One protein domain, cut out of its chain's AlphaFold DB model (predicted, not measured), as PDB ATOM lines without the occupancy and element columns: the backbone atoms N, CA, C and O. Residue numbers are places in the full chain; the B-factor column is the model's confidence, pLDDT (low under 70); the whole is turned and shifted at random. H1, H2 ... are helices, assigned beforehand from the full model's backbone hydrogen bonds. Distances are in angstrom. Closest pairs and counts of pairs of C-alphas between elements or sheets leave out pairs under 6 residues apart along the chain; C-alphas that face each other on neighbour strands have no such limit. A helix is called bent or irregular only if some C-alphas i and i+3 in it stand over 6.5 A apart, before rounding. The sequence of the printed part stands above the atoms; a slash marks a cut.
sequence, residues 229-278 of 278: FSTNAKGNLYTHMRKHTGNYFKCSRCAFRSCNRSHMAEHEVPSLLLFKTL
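What this domain is: This is residues 229 to 278 of the 278 residues of the protein "Tr-zfat protein, putative" of Ixodes scapularis (UniProt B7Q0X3). Two short helices, H1 and H2, stand apart, joined by a long loop that folds back on itself beside H2, and residues 269 to 278 stick out as a tail that adds to the length. The loop is tied by a short antiparallel pairing of residues 249 to 250 with residues 257 to 258. The printed part has 50 residues with two named helices, H1 then H2, and no named strand; the class is all helix, though only 20 of the 50 residues are in named elements. The whole is only just loose, close to extended, with a radius of gyration of the C-alphas of 14.3 A, and flat, spanning 45 by 25 by 12 A.

How they stand to each other: The longest helix, H1, residues 234 to 245, is apart from H2, residues 261 to 268: no C-alpha of the one is within 8 A of the other. A long link of 15 residues, 246 to 260, joins them. In H2 every O i to N i+4 pair is within hydrogen-bond range, and in H1 6 of 8 are. Neither helix is bent or irregular.

Where its parts are: H1 runs from Lys 234, C-alpha at (110.688, 12.340, 33.225), to Thr 245, C-alpha at (99.022, 3.129, 25.814), 16.6 A from first to last C-alpha. H2 runs 10.4 A from Arg 261 to Glu 268, whose C-alpha is at (90.976, 23.944, 22.463).

The domain as a whole: The two C-alphas farthest apart, those of Ser 230 and Leu 278, are 45.1 A apart. Residues 269 to 278 stand free, and without them the body spans 33 by 19 by 10 A. The printed part has no cut and ends at the chain's last residue. The mean pLDDT of the printed part is 70.2; the model's confidence is under 70 at residues 229 to 235, residue 237 and residues 270 to 278.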
ATOM      1  N   PHE A 229     113.225   5.317  22.095       69.88
ATOM      2  CA  PHE A 229     113.066   6.702  22.522       69.88
ATOM      3  C   PHE A 229     113.703   6.927  23.891       69.88
ATOM      4  O   PHE A 229     113.384   6.243  24.860       69.88
ATOM      5  N   SER A 230     114.531   7.961  23.993       60.12
ATOM      6  CA  SER A 230     115.116   8.408  25.251       60.12
ATOM      7  C   SER A 230     115.042   9.926  25.388       60.12
ATOM      8  O   SER A 230     115.023  10.675  24.406       60.12
ATOM      9  N   THR A 231     114.948  10.407  26.624       58.31
ATOM     10  CA  THR A 231     114.830  11.829  26.936       58.31
ATOM     11  C   THR A 231     115.549  12.174  28.235       58.31
ATOM     12  O   THR A 231     115.852  11.312  29.056       58.31
ATOM     13  N   ASN A 232     115.840  13.457  28.410       55.66
ATOM     14  CA  ASN A 232     116.453  13.987  29.619       55.66
ATOM     15  C   ASN A 232     115.430  14.349  30.701       55.66
ATOM     16  O   ASN A 232     115.839  14.528  31.836       55.66
ATOM     17  N   ALA A 233     114.122  14.385  30.406       62.06
ATOM     18  CA  ALA A 233     113.084  14.756  31.374       62.06
ATOM     19  C   ALA A 233     112.016  13.666  31.581       62.06
ATOM     20  O   ALA A 233     111.358  13.232  30.632       62.06
ATOM     21  N   LYS A 234     111.722  13.323  32.841       59.88
ATOM     22  CA  LYS A 234     110.688  12.340  33.225       59.88
ATOM     23  C   LYS A 234     109.300  12.657  32.648       59.88
ATOM     24  O   LYS A 234     108.627  11.779  32.112       59.88
ATOM     25  N   GLY A 235     108.880  13.926  32.684       67.25
ATOM     26  CA  GLY A 235     107.595  14.367  32.118       67.25
ATOM     27  C   GLY A 235     107.472  14.122  30.608       67.25
ATOM     28  O   GLY A 235     106.389  13.797  30.110       67.25
ATOM     29  N   ASN A 236     108.593  14.195  29.884       70.94
ATOM     30  CA  ASN A 236     108.636  13.888  28.458       70.94
ATOM     31  C   ASN A 236     108.469  12.385  28.214       70.94
ATOM     32  O   ASN A 236     107.746  12.013  27.291       70.94
ATOM     33  N   LEU A 237     109.056  11.526  29.058       68.19
ATOM     34  CA  LEU A 237     108.861  10.078  28.972       68.19
ATOM     35  C   LEU A 237     107.401   9.702  29.263       68.19
ATOM     36  O   LEU A 237     106.794   8.987  28.474       68.19
ATOM     37  N   TYR A 238     106.779  10.257  30.308       71.06
ATOM     38  CA  TYR A 238     105.347  10.033  30.569       71.06
ATOM     39  C   TYR A 238     104.454  10.463  29.402       71.06
ATOM     40  O   TYR A 238     103.532   9.745  29.008       71.06
ATOM     41  N   THR A 239     104.730  11.633  28.823       73.31
ATOM     42  CA  THR A 239     104.017  12.135  27.642       73.31
ATOM     43  C   THR A 239     104.225  11.208  26.442       73.31
ATOM     44  O   THR A 239     103.277  10.917  25.711       73.31
ATOM     45  N   HIS A 240     105.444  10.699  26.254       80.12
ATOM     46  CA  HIS A 240     105.776   9.719  25.226       80.12
ATOM     47  C   HIS A 240     105.001   8.403  25.414       80.12
ATOM     48  O   HIS A 240     104.409   7.918  24.452       80.12
ATOM     49  N   MET A 241     104.911   7.867  26.638       76.38
ATOM     50  CA  MET A 241     104.221   6.597  26.926       76.38
ATOM     51  C   MET A 241     102.719   6.615  26.596       76.38
ATOM     52  O   MET A 241     102.118   5.566  26.351       76.38
ATOM     53  N   ARG A 242     102.093   7.796  26.505       78.75
ATOM     54  CA  ARG A 242     100.706   7.931  26.016       78.75
ATOM     55  C   ARG A 242     100.538   7.477  24.567       78.75
ATOM     56  O   ARG A 242      99.434   7.097  24.186       78.75
ATOM     57  N   LYS A 243     101.615   7.488  23.774       76.50
ATOM     58  CA  LYS A 243     101.597   6.993  22.393       76.50
ATOM     59  C   LYS A 243     101.408   5.481  22.328       76.50
ATOM     60  O   LYS A 243     100.652   5.007  21.488       76.50
ATOM     61  N   HIS A 244     102.043   4.766  23.252       74.69
ATOM     62  CA  HIS A 244     101.971   3.310  23.361       74.69
ATOM     63  C   HIS A 244     100.665   2.839  23.998       74.69
ATOM     64  O   HIS A 244     100.004   1.940  23.493       74.69
ATOM     65  N   THR A 245     100.247   3.497  25.080       74.50
ATOM     66  CA  THR A 245      99.022   3.129  25.814       74.50
ATOM     67  C   THR A 245      97.733   3.583  25.127       74.50
ATOM     68  O   THR A 245      96.646   3.167  25.516       74.50
ATOM     69  N   GLY A 246      97.812   4.471  24.131       74.00
ATOM     70  CA  GLY A 246      96.632   5.035  23.472       74.00
ATOM     71  C   GLY A 246      95.855   6.051  24.321       74.00
ATOM     72  O   GLY A 246      94.792   6.522  23.904       74.00
ATOM     73  N   ASN A 247      96.389   6.436  25.485       78.06
ATOM     74  CA  ASN A 247      95.784   7.372  26.437       78.06
ATOM     75  C   ASN A 247      96.029   8.842  26.048       78.06
ATOM     76  O   ASN A 247      96.593   9.640  26.808       78.06
ATOM     77  N   TYR A 248      95.605   9.198  24.836       78.25
ATOM     78  CA  TYR A 248      95.661  10.556  24.302       78.25
ATOM     79  C   TYR A 248      94.605  11.464  24.940       78.25
ATOM     80  O   TYR A 248      93.478  11.043  25.209       78.25
ATOM     81  N   PHE A 249      94.938  12.745  25.077       79.06
ATOM     82  CA  PHE A 249      93.944  13.796  25.252       79.06
ATOM     83  C   PHE A 249      93.100  13.878  23.980       79.06
ATOM     84  O   PHE A 249      93.641  13.809  22.873       79.06
ATOM     85  N   LYS A 250      91.784  14.022  24.127       84.56
ATOM     86  CA  LYS A 250      90.834  14.116  23.015       84.56
ATOM     87  C   LYS A 250      90.124  15.458  23.097       84.56
ATOM     88  O   LYS A 250      89.640  15.802  24.170       84.56
ATOM     89  N   CYS A 251      90.035  16.158  21.972       84.38
ATOM     90  CA  CYS A 251      89.205  17.348  21.872       84.38
ATOM     91  C   CYS A 251      87.733  16.934  21.967       84.38
ATOM     92  O   CYS A 251      87.303  15.978  21.320       84.38
ATOM     93  N   SER A 252      86.945  17.660  22.754       85.38
ATOM     94  CA  SER A 252      85.502  17.405  22.879       85.38
ATOM     95  C   SER A 252      84.696  17.834  21.643       85.38
ATOM     96  O   SER A 252      83.558  17.406  21.469       85.38
ATOM     97  N   ARG A 253      85.279  18.675  20.776       84.38
ATOM     98  CA  ARG A 253      84.587  19.341  19.656       84.38
ATOM     99  C   ARG A 253      84.946  18.784  18.281       84.38
ATOM    100  O   ARG A 253      84.233  19.047  17.319       84.38
ATOM    101  N   CYS A 254      86.052  18.054  18.160       88.94
ATOM    102  CA  CYS A 254      86.473  17.450  16.901       88.94
ATOM    103  C   CYS A 254      87.300  16.179  17.137       88.94
ATOM    104  O   CYS A 254      87.613  15.820  18.267       88.94
ATOM    105  N   ALA A 255      87.688  15.499  16.057       88.50
ATOM    106  CA  ALA A 255      88.462  14.261  16.133       88.50
ATOM    107  C   ALA A 255      89.944  14.453  16.526       88.50
ATOM    108  O   ALA A 255      90.694  13.476  16.539       88.50
ATOM    109  N   PHE A 256      90.382  15.679  16.840       83.19
ATOM    110  CA  PHE A 256      91.762  15.967  17.220       83.19
ATOM    111  C   PHE A 256      92.142  15.273  18.532       83.19
ATOM    112  O   PHE A 256      91.385  15.260  19.509       83.19
ATOM    113  N   ARG A 257      93.342  14.692  18.552       84.00
ATOM    114  CA  ARG A 257      93.915  14.015  19.715       84.00
ATOM    115  C   ARG A 257      95.383  14.375  19.847       84.00
ATOM    116  O   ARG A 257      96.076  14.529  18.848       84.00
ATOM    117  N   SER A 258      95.862  14.460  21.081       79.88
ATOM    118  CA  SER A 258      97.256  14.782  21.380       79.88
ATOM    119  C   SER A 258      97.763  13.951  22.550       79.88
ATOM    120  O   SER A 258      97.033  13.682  23.499       79.88
ATOM    121  N   CYS A 259      99.033  13.549  22.514       78.25
ATOM    122  CA  CYS A 259      99.698  12.954  23.675       78.25
ATOM    123  C   CYS A 259     100.182  14.021  24.670       78.25
ATOM    124  O   CYS A 259     100.449  13.687  25.817       78.25
ATOM    125  N   ASN A 260     100.265  15.291  24.254       78.94
ATOM    126  CA  ASN A 260     100.695  16.428  25.068       78.94
ATOM    127  C   ASN A 260      99.495  17.310  25.451       78.94
ATOM    128  O   ASN A 260      98.691  17.686  24.593       78.94
ATOM    129  N   ARG A 261      99.403  17.655  26.739       75.38
ATOM    130  CA  ARG A 261      98.336  18.493  27.288       75.38
ATOM    131  C   ARG A 261      98.387  19.926  26.767       75.38
ATOM    132  O   ARG A 261      97.335  20.462  26.457       75.38
ATOM    133  N   SER A 262      99.573  20.517  26.627       74.25
ATOM    134  CA  SER A 262      99.732  21.893  26.137       74.25
ATOM    135  C   SER A 262      99.241  22.028  24.699       74.25
ATOM    136  O   SER A 262      98.438  22.903  24.412       74.25
ATOM    137  N   HIS A 263      99.595  21.079  23.825       76.06
ATOM    138  CA  HIS A 263      99.083  21.060  22.449       76.06
ATOM    139  C   HIS A 263      97.561  20.848  22.380       76.06
ATOM    140  O   HIS A 263      96.914  21.355  21.468       76.06
ATOM    141  N   MET A 264      96.972  20.086  23.314       80.56
ATOM    142  CA  MET A 264      95.510  19.979  23.394       80.56
ATOM    143  C   MET A 264      94.891  21.298  23.858       80.56
ATOM    144  O   MET A 264      93.934  21.756  23.250       80.56
ATOM    145  N   ALA A 265      95.463  21.926  24.886       75.12
ATOM    146  CA  ALA A 265      94.988  23.205  25.389       75.12
ATOM    147  C   ALA A 265      95.026  24.277  24.290       75.12
ATOM    148  O   ALA A 265      94.013  24.915  24.052       75.12
ATOM    149  N   GLU A 266      96.138  24.411  23.564       74.56
ATOM    150  CA  GLU A 266      96.270  25.334  22.425       74.56
ATOM    151  C   GLU A 266      95.245  25.061  21.318       74.56
ATOM    152  O   GLU A 266      94.672  25.996  20.769       74.56
ATOM    153  N   HIS A 267      94.976  23.789  21.012       81.00
ATOM    154  CA  HIS A 267      93.940  23.409  20.054       81.00
ATOM    155  C   HIS A 267      92.524  23.769  20.540       81.00
ATOM    156  O   HIS A 267      91.662  24.129  19.738       81.00
ATOM    157  N   GLU A 268      92.270  23.653  21.843       72.06
ATOM    158  CA  GLU A 268      90.976  23.944  22.463       72.06
ATOM    159  C   GLU A 268      90.757  25.438  22.733       72.06
ATOM    160  O   GLU A 268      89.609  25.839  22.950       72.06
ATOM    161  N   VAL A 269      91.808  26.270  22.671       75.25
ATOM    162  CA  VAL A 269      91.674  27.732  22.701       75.25
ATOM    163  C   VAL A 269      90.869  28.159  21.466       75.25
ATOM    164  O   VAL A 269      91.325  27.997  20.333       75.25
ATOM    165  N   PRO A 270      89.663  28.736  21.642       60.47
ATOM    166  CA  PRO A 270      88.909  29.278  20.524       60.47
ATOM    167  C   PRO A 270      89.738  30.365  19.838       60.47
ATOM    168  O   PRO A 270      90.326  31.203  20.520       60.47
ATOM    169  N   SER A 271      89.733  30.417  18.503       53.69
ATOM    170  CA  SER A 271      90.472  31.379  17.660       53.69
ATOM    171  C   SER A 271      90.140  32.873  17.887       53.69
ATOM    172  O   SER A 271      90.487  33.724  17.072       53.69
ATOM    173  N   LEU A 272      89.483  33.234  18.991       48.44
ATOM    174  CA  LEU A 272      89.053  34.586  19.350       48.44
ATOM    175  C   LEU A 272      90.187  35.506  19.836       48.44
ATOM    176  O   LEU A 272      89.922  36.666  20.140       48.44
ATOM    177  N   LEU A 273      91.441  35.043  19.867       48.28
ATOM    178  CA  LEU A 273      92.609  35.895  20.139       48.28
ATOM    179  C   LEU A 273      93.357  36.366  18.875       48.28
ATOM    180  O   LEU A 273      94.348  37.074  19.005       48.28
ATOM    181  N   LEU A 274      92.871  36.058  17.663       44.53
ATOM    182  CA  LEU A 274      93.488  36.507  16.399       44.53
ATOM    183  C   LEU A 274      92.763  37.673  15.687       44.53
ATOM    184  O   LEU A 274      93.200  38.085  14.619       44.53
ATOM    185  N   PHE A 275      91.717  38.267  16.278       40.28
ATOM    186  CA  PHE A 275      91.001  39.430  15.710       40.28
ATOM    187  C   PHE A 275      90.906  40.635  16.666       40.28
ATOM    188  O   PHE A 275      89.849  41.242  16.824       40.28
ATOM    189  N   LYS A 276      92.015  41.018  17.308       39.38
ATOM    190  CA  LYS A 276      92.150  42.346  17.940       39.38
ATOM    191  C   LYS A 276      93.491  43.000  17.608       39.38
ATOM    192  O   LYS A 276      94.232  43.348  18.511       39.38
ATOM    193  N   THR A 277      93.770  43.172  16.319       40.91
ATOM    194  CA  THR A 277      94.639  44.239  15.785       40.91
ATOM    195  C   THR A 277      94.419  44.340  14.273       40.91
ATOM    196  O   THR A 277      95.198  43.788  13.499       40.91
ATOM    197  N   LEU A 278      93.339  45.007  13.866       43.97
ATOM    198  CA  LEU A 278      93.235  45.776  12.622       43.97
ATOM    199  C   LEU A 278      92.402  47.023  12.924       43.97
ATOM    200  O   LEU A 278      91.403  46.869  13.666       43.97
TER     201      LEU A 278